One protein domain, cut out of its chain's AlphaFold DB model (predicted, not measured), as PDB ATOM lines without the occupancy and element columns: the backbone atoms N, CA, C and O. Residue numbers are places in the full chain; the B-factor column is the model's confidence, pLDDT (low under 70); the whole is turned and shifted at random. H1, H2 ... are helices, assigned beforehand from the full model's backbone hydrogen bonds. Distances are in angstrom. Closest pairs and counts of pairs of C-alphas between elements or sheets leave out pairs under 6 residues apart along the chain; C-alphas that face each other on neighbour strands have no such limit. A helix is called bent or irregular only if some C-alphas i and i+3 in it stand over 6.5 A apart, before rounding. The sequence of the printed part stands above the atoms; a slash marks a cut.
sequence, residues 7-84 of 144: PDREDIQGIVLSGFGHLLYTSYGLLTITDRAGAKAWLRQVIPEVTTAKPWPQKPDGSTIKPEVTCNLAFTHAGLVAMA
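This is residues 7 to 84 of the 144 residues of an uncharacterized protein of Halomicronema hongdechloris C2206 (UniProt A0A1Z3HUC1). With little regular structure, this is a loose, elongated path of long unnamed stretches, with one longer helix, H3, and short helices H1, H2 and H4. Residues 50 to 76 run out from the end of H3, turn back near Asp 61 and return to H4, near the start of H3. The 78 printed residues, 29 of them in H1, H2, H3 and H4 in that order, have no named strand; the class is all helix. The radius of gyration of the C-alphas is 15.1 A and the spans are 49 by 28 by 19 A.

H1, residues 7 to 11, and H2, residues 14 to 17, are apart. H3, residues 36 to 49, is apart from both. H4, residues 77 to 82, is apart from H1 and H2, and close but not clearly touching H3: their closest C-alphas, of Arg 36 and Ala 82, are 6.9 A apart. H3 and H4 run opposite ways at a steep tilt of 59 degrees. Every O i to N i+4 pair is within hydrogen-bond range in H1 and H4, 7 of 10 in H3; H2 is too short for one.

H1 begins at C-alpha 7 (37.982, -22.687, 87.810). H3 is 20.2 A long and only just irregular, with C-alphas 45 and 48 6.6 A apart. H4 ends at C-alpha 82 (59.779, -12.558, 104.792).

The C-alphas farthest apart, Thr 34 and Asp 61, are 48.9 A apart. The printed part has no cut; the links H2 to H3 and H3 to H4 are long. No printed residue is under 70 in pLDDT.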
ATOM      1  N   PRO A   7      36.573 -23.068  87.663       92.44
ATOM      2  CA  PRO A   7      37.982 -22.687  87.810       92.44
ATOM      3  C   PRO A   7      38.259 -21.749  88.991       92.44
ATOM      4  O   PRO A   7      39.191 -21.997  89.749       92.44
ATOM      5  N   ASP A   8      37.418 -20.734  89.226       94.31
ATOM      6  CA  ASP A   8      37.614 -19.823  90.369       94.31
ATOM      7  C   ASP A   8      37.593 -20.582  91.702       94.31
ATOM      8  O   ASP A   8      38.334 -20.271  92.631       94.31
ATOM      9  N   ARG A   9      36.739 -21.606  91.810       94.56
ATOM     10  CA  ARG A   9      36.647 -22.442  93.015       94.56
ATOM     11  C   ARG A   9      37.854 -23.360  93.192       94.56
ATOM     12  O   ARG A   9      38.136 -23.750  94.323       94.56
ATOM     13  N   GLU A  10      38.550 -23.711  92.114       95.31
ATOM     14  CA  GLU A  10      39.802 -24.472  92.180       95.31
ATOM     15  C   GLU A  10      40.953 -23.621  92.736       95.31
ATOM     16  O   GLU A  10      41.805 -24.159  93.434       95.31
ATOM     17  N   ASP A  11      40.921 -22.302  92.542       96.19
ATOM     18  CA  ASP A  11      41.940 -21.377  93.062       96.19
ATOM     19  C   ASP A  11      41.638 -20.843  94.479       96.19
ATOM     20  O   ASP A  11      42.469 -20.174  95.102       96.19
ATOM     21  N   ILE A  12      40.459 -21.143  95.030       96.56
ATOM     22  CA  ILE A  12      40.044 -20.725  96.377       96.56
ATOM     23  C   ILE A  12      40.191 -21.896  97.352       96.56
ATOM     24  O   ILE A  12      39.748 -23.003  97.070       96.56
ATOM     25  N   GLN A  13      40.753 -21.663  98.542       97.88
ATOM     26  CA  GLN A  13      40.793 -22.679  99.607       97.88
ATOM     27  C   GLN A  13      39.384 -22.985 100.137       97.88
ATOM     28  O   GLN A  13      38.617 -22.068 100.444       97.88
ATOM     29  N   GLY A  14      39.052 -24.268 100.315       95.81
ATOM     30  CA  GLY A  14      37.700 -24.720 100.682       95.81
ATOM     31  C   GLY A  14      37.187 -24.152 102.011       95.81
ATOM     32  O   GLY A  14      35.993 -23.868 102.156       95.81
ATOM     33  N   ILE A  15      38.097 -23.886 102.956       96.69
ATOM     34  CA  ILE A  15      37.761 -23.289 104.255       96.69
ATOM     35  C   ILE A  15      37.088 -21.914 104.121       96.69
ATOM     36  O   ILE A  15      36.291 -21.545 104.978       96.69
ATOM     37  N   VAL A  16      37.379 -21.167 103.050       95.94
ATOM     38  CA  VAL A  16      36.859 -19.809 102.840       95.94
ATOM     39  C   VAL A  16      35.380 -19.823 102.448       95.94
ATOM     40  O   VAL A  16      34.647 -18.924 102.850       95.94
ATOM     41  N   LEU A  17      34.930 -20.821 101.677       94.19
ATOM     42  CA  LEU A  17      33.562 -20.848 101.140       94.19
ATOM     43  C   LEU A  17      32.595 -21.712 101.952       94.19
ATOM     44  O   LEU A  17      31.428 -21.349 102.072       94.19
ATOM     45  N   SER A  18      33.044 -22.852 102.482       89.12
ATOM     46  CA  SER A  18      32.138 -23.833 103.105       89.12
ATOM     47  C   SER A  18      32.599 -24.363 104.458       89.12
ATOM     48  O   SER A  18      31.785 -24.900 105.209       89.12
ATOM     49  N   GLY A  19      33.888 -24.243 104.783       92.31
ATOM     50  CA  GLY A  19      34.455 -24.911 105.954       92.31
ATOM     51  C   GLY A  19      34.462 -26.443 105.821       92.31
ATOM     52  O   GLY A  19      34.127 -26.995 104.770       92.31
ATOM     53  N   PHE A  20      34.831 -27.141 106.902       94.06
ATOM     54  CA  PHE A  20      34.926 -28.610 106.947       94.06
ATOM     55  C   PHE A  20      34.169 -29.199 108.145       94.06
ATOM     56  O   PHE A  20      34.751 -29.833 109.018       94.06
ATOM     57  N   GLY A  21      32.852 -28.986 108.200       93.38
ATOM     58  CA  GLY A  21      32.021 -29.398 109.342       93.38
ATOM     59  C   GLY A  21      31.949 -30.909 109.615       93.38
ATOM     60  O   GLY A  21      31.412 -31.309 110.640       93.38
ATOM     61  N   HIS A  22      32.462 -31.759 108.718       95.44
ATOM     62  CA  HIS A  22      32.558 -33.209 108.934       95.44
ATOM     63  C   HIS A  22      33.857 -33.645 109.627       95.44
ATOM     64  O   HIS A  22      33.955 -34.801 110.028       95.44
ATOM     65  N   LEU A  23      34.845 -32.754 109.761       97.06
ATOM     66  CA  LEU A  23      36.103 -33.039 110.445       97.06
ATOM     67  C   LEU A  23      36.006 -32.591 111.906       97.06
ATOM     68  O   LEU A  23      35.762 -31.422 112.194       97.06
ATOM     69  N   LEU A  24      36.210 -33.527 112.833       96.88
ATOM     70  CA  LEU A  24      36.090 -33.277 114.278       96.88
ATOM     71  C   LEU A  24      37.368 -32.713 114.909       96.88
ATOM     72  O   LEU A  24      37.331 -32.174 116.014       96.88
ATOM     73  N   TYR A  25      38.497 -32.853 114.218       97.25
ATOM     74  CA  TYR A  25      39.815 -32.510 114.730       97.25
ATOM     75  C   TYR A  25      40.540 -31.584 113.765       97.25
ATOM     76  O   TYR A  25      40.352 -31.643 112.551       97.25
ATOM     77  N   THR A  26      41.401 -30.739 114.322       96.81
ATOM     78  CA  THR A  26      42.264 -29.838 113.564       96.81
ATOM     79  C   THR A  26      43.619 -29.731 114.250       96.81
ATOM     80  O   THR A  26      43.722 -29.867 115.471       96.81
ATOM     81  N   SER A  27      44.660 -29.485 113.463       97.38
ATOM     82  CA  SER A  27      46.011 -29.213 113.942       97.38
ATOM     83  C   SER A  27      46.539 -27.962 113.252       97.38
ATOM     84  O   SER A  27      46.323 -27.769 112.056       97.38
ATOM     85  N   TYR A  28      47.236 -27.112 114.006       97.25
ATOM     86  CA  TYR A  28      47.799 -25.861 113.508       97.25
ATOM     87  C   TYR A  28      49.322 -25.882 113.632       97.25
ATOM     88  O   TYR A  28      49.866 -25.869 114.736       97.25
ATOM     89  N   GLY A  29      50.013 -25.865 112.491       97.50
ATOM     90  CA  GLY A  29      51.457 -25.658 112.424       97.50
ATOM     91  C   GLY A  29      51.787 -24.174 112.286       97.50
ATOM     92  O   GLY A  29      51.500 -23.570 111.255       97.50
ATOM     93  N   LEU A  30      52.404 -23.578 113.308       97.94
ATOM     94  CA  LEU A  30      52.929 -22.212 113.232       97.94
ATOM     95  C   LEU A  30      54.411 -22.260 112.863       97.94
ATOM     96  O   LEU A  30      55.237 -22.730 113.641       97.94
ATOM     97  N   LEU A  31      54.737 -21.768 111.671       97.31
ATOM     98  CA  LEU A  31      56.086 -21.813 111.113       97.31
ATOM     99  C   LEU A  31      56.672 -20.406 110.987       97.31
ATOM    100  O   LEU A  31      55.965 -19.440 110.697       97.31
ATOM    101  N   THR A  32      57.989 -20.305 111.165       98.19
ATOM    102  CA  THR A  32      58.755 -19.083 110.891       98.19
ATOM    103  C   THR A  32      59.612 -19.291 109.652       98.19
ATOM    104  O   THR A  32      60.315 -20.289 109.537       98.19
ATOM    105  N   ILE A  33      59.571 -18.332 108.728       98.25
ATOM    106  CA  ILE A  33      60.367 -18.366 107.500       98.25
ATOM    107  C   ILE A  33      61.751 -17.793 107.806       98.25
ATOM    108  O   ILE A  33      61.892 -16.583 107.981       98.25
ATOM    109  N   THR A  34      62.759 -18.661 107.878       97.62
ATOM    110  CA  THR A  34      64.169 -18.290 108.098       97.62
ATOM    111  C   THR A  34      64.984 -18.296 106.804       97.62
ATOM    112  O   THR A  34      65.877 -17.469 106.647       97.62
ATOM    113  N   ASP A  35      64.630 -19.162 105.851       98.06
ATOM    114  CA  ASP A  35      65.174 -19.196 104.494       98.06
ATOM    115  C   ASP A  35      64.049 -19.045 103.461       98.06
ATOM    116  O   ASP A  35      63.151 -19.882 103.342       98.06
ATOM    117  N   ARG A  36      64.109 -17.964 102.678       98.06
ATOM    118  CA  ARG A  36      63.124 -17.670 101.630       98.06
ATOM    119  C   ARG A  36      63.171 -18.687 100.491       98.06
ATOM    120  O   ARG A  36      62.122 -18.996  99.924       98.06
ATOM    121  N   ALA A  37      64.359 -19.145 100.096       98.12
ATOM    122  CA  ALA A  37      64.495 -20.063  98.969       98.12
ATOM    123  C   ALA A  37      63.927 -21.438  99.339       98.12
ATOM    124  O   ALA A  37      63.065 -21.952  98.620       98.12
ATOM    125  N   GLY A  38      64.314 -21.959 100.505       98.38
ATOM    126  CA  GLY A  38      63.761 -23.170 101.099       98.38
ATOM    127  C   GLY A  38      62.252 -23.086 101.308       98.38
ATOM    128  O   GLY A  38      61.536 -23.995 100.900       98.38
ATOM    129  N   ALA A  39      61.731 -21.964 101.818       98.06
ATOM    130  CA  ALA A  39      60.286 -21.778 101.961       98.06
ATOM    131  C   ALA A  39      59.549 -21.849 100.615       98.06
ATOM    132  O   ALA A  39      58.522 -22.511 100.512       98.06
ATOM    133  N   LYS A  40      60.078 -21.231  99.548       98.19
ATOM    134  CA  LYS A  40      59.489 -21.351  98.201       98.19
ATOM    135  C   LYS A  40      59.537 -22.783  97.669       98.19
ATOM    136  O   LYS A  40      58.600 -23.198  96.994       98.19
ATOM    137  N   ALA A  41      60.615 -23.518  97.932       98.38
ATOM    138  CA  ALA A  41      60.728 -24.918  97.533       98.38
ATOM    139  C   ALA A  41      59.712 -25.797  98.277       98.38
ATOM    140  O   ALA A  41      58.987 -26.553  97.638       98.38
ATOM    141  N   TRP A  42      59.596 -25.622  99.594       97.88
ATOM    142  CA  TRP A  42      58.605 -26.300 100.428       97.88
ATOM    143  C   TRP A  42      57.168 -25.988  99.988       97.88
ATOM    144  O   TRP A  42      56.364 -26.899  99.822       97.88
ATOM    145  N   LEU A  43      56.851 -24.724  99.689       97.88
ATOM    146  CA  LEU A  43      55.515 -24.351  99.212       97.88
ATOM    147  C   LEU A  43      55.126 -25.063  97.918       97.88
ATOM    148  O   LEU A  43      53.978 -25.461  97.780       97.88
ATOM    149  N   ARG A  44      56.061 -25.277  96.984       98.06
ATOM    150  CA  ARG A  44      55.772 -26.043  95.758       98.06
ATOM    151  C   ARG A  44      55.382 -27.493  96.045       98.06
ATOM    152  O   ARG A  44      54.659 -28.071  95.245       98.06
ATOM    153  N   GLN A  45      55.854 -28.058  97.155       97.94
ATOM    154  CA  GLN A  45      55.500 -29.411  97.589       97.94
ATOM    155  C   GLN A  45      54.147 -29.434  98.307       97.94
ATOM    156  O   GLN A  45      53.383 -30.366  98.110       97.94
ATOM    157  N   VAL A  46      53.832 -28.394  99.088       97.00
ATOM    158  CA  VAL A  46      52.588 -28.321  99.877       97.00
ATOM    159  C   VAL A  46      51.384 -27.835  99.070       97.00
ATOM    160  O   VAL A  46      50.267 -28.243  99.360       97.00
ATOM    161  N   ILE A  47      51.570 -26.978  98.058       96.69
ATOM    162  CA  ILE A  47      50.464 -26.437  97.241       96.69
ATOM    163  C   ILE A  47      49.532 -27.536  96.693       96.69
ATOM    164  O   ILE A  47      48.324 -27.370  96.840       96.69
ATOM    165  N   PRO A  48      50.029 -28.658  96.128       96.25
ATOM    166  CA  PRO A  48      49.172 -29.757  95.674       96.25
ATOM    167  C   PRO A  48      48.308 -30.406  96.767       96.25
ATOM    168  O   PRO A  48      47.305 -31.036  96.446       96.25
ATOM    169  N   GLU A  49      48.681 -30.272  98.040       97.06
ATOM    170  CA  GLU A  49      47.930 -30.824  99.173       97.06
ATOM    171  C   GLU A  49      46.869 -29.851  99.714       97.06
ATOM    172  O   GLU A  49      45.971 -30.259 100.456       97.06
ATOM    173  N   VAL A  50      46.944 -28.562  99.352       97.75
ATOM    174  CA  VAL A  50      45.986 -27.547  99.805       97.75
ATOM    175  C   VAL A  50      44.598 -27.864  99.255       97.75
ATOM    176  O   VAL A  50      44.375 -27.975  98.053       97.75
ATOM    177  N   THR A  51      43.629 -27.986 100.157       97.81
ATOM    178  CA  THR A  51      42.248 -28.313  99.819       97.81
ATOM    179  C   THR A  51      41.523 -27.087  99.280       97.81
ATOM    180  O   THR A  51      41.324 -26.089  99.978       97.81
ATOM    181  N   THR A  52      41.083 -27.183  98.032       97.50
ATOM    182  CA  THR A  52      40.381 -26.113  97.321       97.50
ATOM    183  C   THR A  52      38.869 -26.181  97.554       97.50
ATOM    184  O   THR A  52      38.359 -27.094  98.207       97.50
ATOM    185  N   ALA A  53      38.133 -25.199  97.038       96.38
ATOM    186  CA  ALA A  53      36.677 -25.149  97.063       96.38
ATOM    187  C   ALA A  53      36.038 -25.852  95.852       96.38
ATOM    188  O   ALA A  53      34.829 -25.724  95.620       96.38
ATOM    189  N   LYS A  54      36.838 -26.596  95.078       94.81
ATOM    190  CA  LYS A  54      36.352 -27.468  94.011       94.81
ATOM    191  C   LYS A  54      35.271 -28.408  94.562       94.81
ATOM    192  O   LYS A  54      35.487 -29.018  95.612       94.81
ATOM    193  N   PRO A  55      34.130 -28.570  93.866       91.56
ATOM    194  CA  PRO A  55      33.128 -29.553  94.254       91.56
ATOM    195  C   PRO A  55      33.751 -30.943  94.396       91.56
ATOM    196  O   PRO A  55      34.443 -31.422  93.496       91.56
ATOM    197  N   TRP A  56      33.512 -31.587  95.534       93.06
ATOM    198  CA  TRP A  56      33.981 -32.948  95.751       93.06
ATOM    199  C   TRP A  56      33.185 -33.944  94.896       93.06
ATOM    200  O   TRP A  56      32.017 -33.683  94.580       93.06
ATOM    201  N   PRO A  57      33.783 -35.094  94.545       94.56
ATOM    202  CA  PRO A  57      33.090 -36.139  93.808       94.56
ATOM    203  C   PRO A  57      31.790 -36.564  94.498       94.56
ATOM    204  O   PRO A  57      31.699 -36.585  95.728       94.56
ATOM    205  N   GLN A  58      30.790 -36.935  93.707       96.06
ATOM    206  CA  GLN A  58      29.544 -37.508  94.206       96.06
ATOM    207  C   GLN A  58      29.531 -39.021  93.998       96.06
ATOM    208  O   GLN A  58      30.086 -39.538  93.028       96.06
ATOM    209  N   LYS A  59      28.890 -39.732  94.922       95.25
ATOM    210  CA  LYS A  59      28.540 -41.145  94.768       95.25
ATOM    211  C   LYS A  59      27.320 -41.292  93.844       95.25
ATOM    212  O   LYS A  59      26.598 -40.315  93.636       95.25
ATOM    213  N   PRO A  60      27.017 -42.512  93.357       96.12
ATOM    214  CA  PRO A  60      25.801 -42.773  92.579       96.12
ATOM    215  C   PRO A  60      24.489 -42.415  93.297       96.12
ATOM    216  O   PRO A  60      23.491 -42.152  92.639       96.12
ATOM    217  N   ASP A  61      24.489 -42.385  94.634       95.75
ATOM    218  CA  ASP A  61      23.332 -42.007  95.460       95.75
ATOM    219  C   ASP A  61      23.160 -40.480  95.635       95.75
ATOM    220  O   ASP A  61      22.266 -40.036  96.355       95.75
ATOM    221  N   GLY A  62      24.017 -39.669  95.003       93.88
ATOM    222  CA  GLY A  62      24.007 -38.205  95.090       93.88
ATOM    223  C   GLY A  62      24.703 -37.632  96.329       93.88
ATOM    224  O   GLY A  62      24.869 -36.413  96.430       93.88
ATOM    225  N   SER A  63      25.161 -38.470  97.263       93.56
ATOM    226  CA  SER A  63      25.931 -38.009  98.417       93.56
ATOM    227  C   SER A  63      27.357 -37.614  98.025       93.56
ATOM    228  O   SER A  63      27.982 -38.186  97.130       93.56
ATOM    229  N   THR A  64      27.899 -36.608  98.706       95.00
ATOM    230  CA  THR A  64      29.259 -36.120  98.463       95.00
ATOM    231  C   THR A  64      30.305 -37.021  99.125       95.00
ATOM    232  O   THR A  64      30.215 -37.313 100.320       95.00
ATOM    233  N   ILE A  65      31.343 -37.406  98.380       96.00
ATOM    234  CA  ILE A  65      32.531 -38.096  98.894       96.00
ATOM    235  C   ILE A  65      33.441 -37.050  99.541       96.00
ATOM    236  O   ILE A  65      34.177 -36.339  98.862       96.00
ATOM    237  N   LYS A  66      33.354 -36.923 100.866       94.31
ATOM    238  CA  LYS A  66      34.151 -35.952 101.623       94.31
ATOM    239  C   LYS A  66      35.557 -36.500 101.895       94.31
ATOM    240  O   LYS A  66      35.671 -37.685 102.205       94.31
ATOM    241  N   PRO A  67      36.611 -35.670 101.823       94.88
ATOM    242  CA  PRO A  67      37.960 -36.106 102.161       94.88
ATOM    243  C   PRO A  67      38.098 -36.350 103.670       94.88
ATOM    244  O   PRO A  67      37.495 -35.638 104.478       94.88
ATOM    245  N   GLU A  68      38.917 -37.332 104.042       96.56
ATOM    246  CA  GLU A  68      39.226 -37.659 105.444       96.56
ATOM    247  C   GLU A  68      40.121 -36.606 106.108       96.56
ATOM    248  O   GLU A  68      40.057 -36.401 107.318       96.56
ATOM    249  N   VAL A  69      40.941 -35.919 105.310       96.62
ATOM    250  CA  VAL A  69      41.865 -34.871 105.749       96.62
ATOM    251  C   VAL A  69      41.804 -33.711 104.766       96.62
ATOM    252  O   VAL A  69      41.653 -33.905 103.562       96.62
ATOM    253  N   THR A  70      41.941 -32.494 105.282       97.69
ATOM    254  CA  THR A  70      42.053 -31.277 104.473       97.69
ATOM    255  C   THR A  70      43.231 -30.443 104.944       97.69
ATOM    256  O   THR A  70      43.435 -30.313 106.151       97.69
ATOM    257  N   CYS A  71      43.961 -29.828 104.019       97.62
ATOM    258  CA  CYS A  71      45.081 -28.942 104.323       97.62
ATOM    259  C   CYS A  71      44.762 -27.515 103.877       97.62
ATOM    260  O   CYS A  71      44.181 -27.298 102.817       97.62
ATOM    261  N   ASN A  72      45.128 -26.531 104.694       98.00
ATOM    262  CA  ASN A  72      44.952 -25.115 104.386       98.00
ATOM    263  C   ASN A  72      46.209 -24.374 104.820       98.00
ATOM    264  O   ASN A  72      46.859 -24.756 105.794       98.00
ATOM    265  N   LEU A  73      46.530 -23.293 104.119       98.00
ATOM    266  CA  LEU A  73      47.721 -22.500 104.385       98.00
ATOM    267  C   LEU A  73      47.370 -21.016 104.442       98.00
ATOM    268  O   LEU A  73      46.668 -20.490 103.579       98.00
ATOM    269  N   ALA A  74      47.912 -20.323 105.439       97.69
ATOM    270  CA  ALA A  74      47.761 -18.885 105.593       97.69
ATOM    271  C   ALA A  74      49.103 -18.231 105.932       97.69
ATOM    272  O   ALA A  74      49.963 -18.832 106.577       97.69
ATOM    273  N   PHE A  75      49.259 -16.971 105.529       97.75
ATOM    274  CA  PHE A  75      50.422 -16.159 105.861       97.75
ATOM    275  C   PHE A  75      50.026 -15.019 106.789       97.75
ATOM    276  O   PHE A  75      49.065 -14.293 106.545       97.75
ATOM    277  N   THR A  76      50.823 -14.816 107.833       97.94
ATOM    278  CA  THR A  76      50.791 -13.567 108.596       97.94
ATOM    279  C   THR A  76      51.459 -12.449 107.792       97.94
ATOM    280  O   THR A  76      52.225 -12.705 106.858       97.94
ATOM    281  N   HIS A  77      51.249 -11.192 108.194       96.88
ATOM    282  CA  HIS A  77      51.962 -10.051 107.609       96.88
ATOM    283  C   HIS A  77      53.491 -10.246 107.625       96.88
ATOM    284  O   HIS A  77      54.153 -10.032 106.612       96.88
ATOM    285  N   ALA A  78      54.054 -10.712 108.746       96.88
ATOM    286  CA  ALA A  78      55.488 -10.980 108.855       96.88
ATOM    287  C   ALA A  78      55.955 -12.062 107.862       96.88
ATOM    288  O   ALA A  78      57.010 -11.910 107.251       96.88
ATOM    289  N   GLY A  79      55.147 -13.106 107.639       97.50
ATOM    290  CA  GLY A  79      55.420 -14.131 106.628       97.50
ATOM    291  C   GLY A  79      55.423 -13.574 105.201       97.50
ATOM    292  O   GLY A  79      56.344 -13.854 104.434       97.50
ATOM    293  N   LEU A  80      54.455 -12.717 104.855       97.38
ATOM    294  CA  LEU A  80      54.416 -12.052 103.544       97.38
ATOM    295  C   LEU A  80      55.635 -11.142 103.316       97.38
ATOM    296  O   LEU A  80      56.181 -11.106 102.210       97.38
ATOM    297  N   VAL A  81      56.087 -10.431 104.356       96.12
ATOM    298  CA  VAL A  81      57.320  -9.626 104.321       96.12
ATOM    299  C   VAL A  81      58.548 -10.521 104.138       96.12
ATOM    300  O   VAL A  81      59.365 -10.256 103.255       96.12
ATOM    301  N   ALA A  82      58.665 -11.614 104.901       96.81
ATOM    302  CA  ALA A  82      59.779 -12.558 104.792       96.81
ATOM    303  C   ALA A  82      59.894 -13.159 103.376       96.81
ATOM    304  O   ALA A  82      60.995 -13.273 102.824       96.81
ATOM    305  N   MET A  83      58.754 -13.439 102.736       96.88
ATOM    306  CA  MET A  83      58.674 -13.938 101.355       96.88
ATOM    307  C   MET A  83      58.943 -12.880 100.275       96.88
ATOM    308  O   MET A  83      59.098 -13.235  99.105       96.88
ATOM    309  N   ALA A  84      59.036 -11.599 100.654       95.19
ATOM    310  CA  ALA A  84      59.045 -10.449  99.746       95.19
ATOM    311  C   ALA A  84      57.816 -10.392  98.817       95.19
ATOM    312  O   ALA A  84      57.904  -9.954  97.670       95.19
TER     313      ALA A  84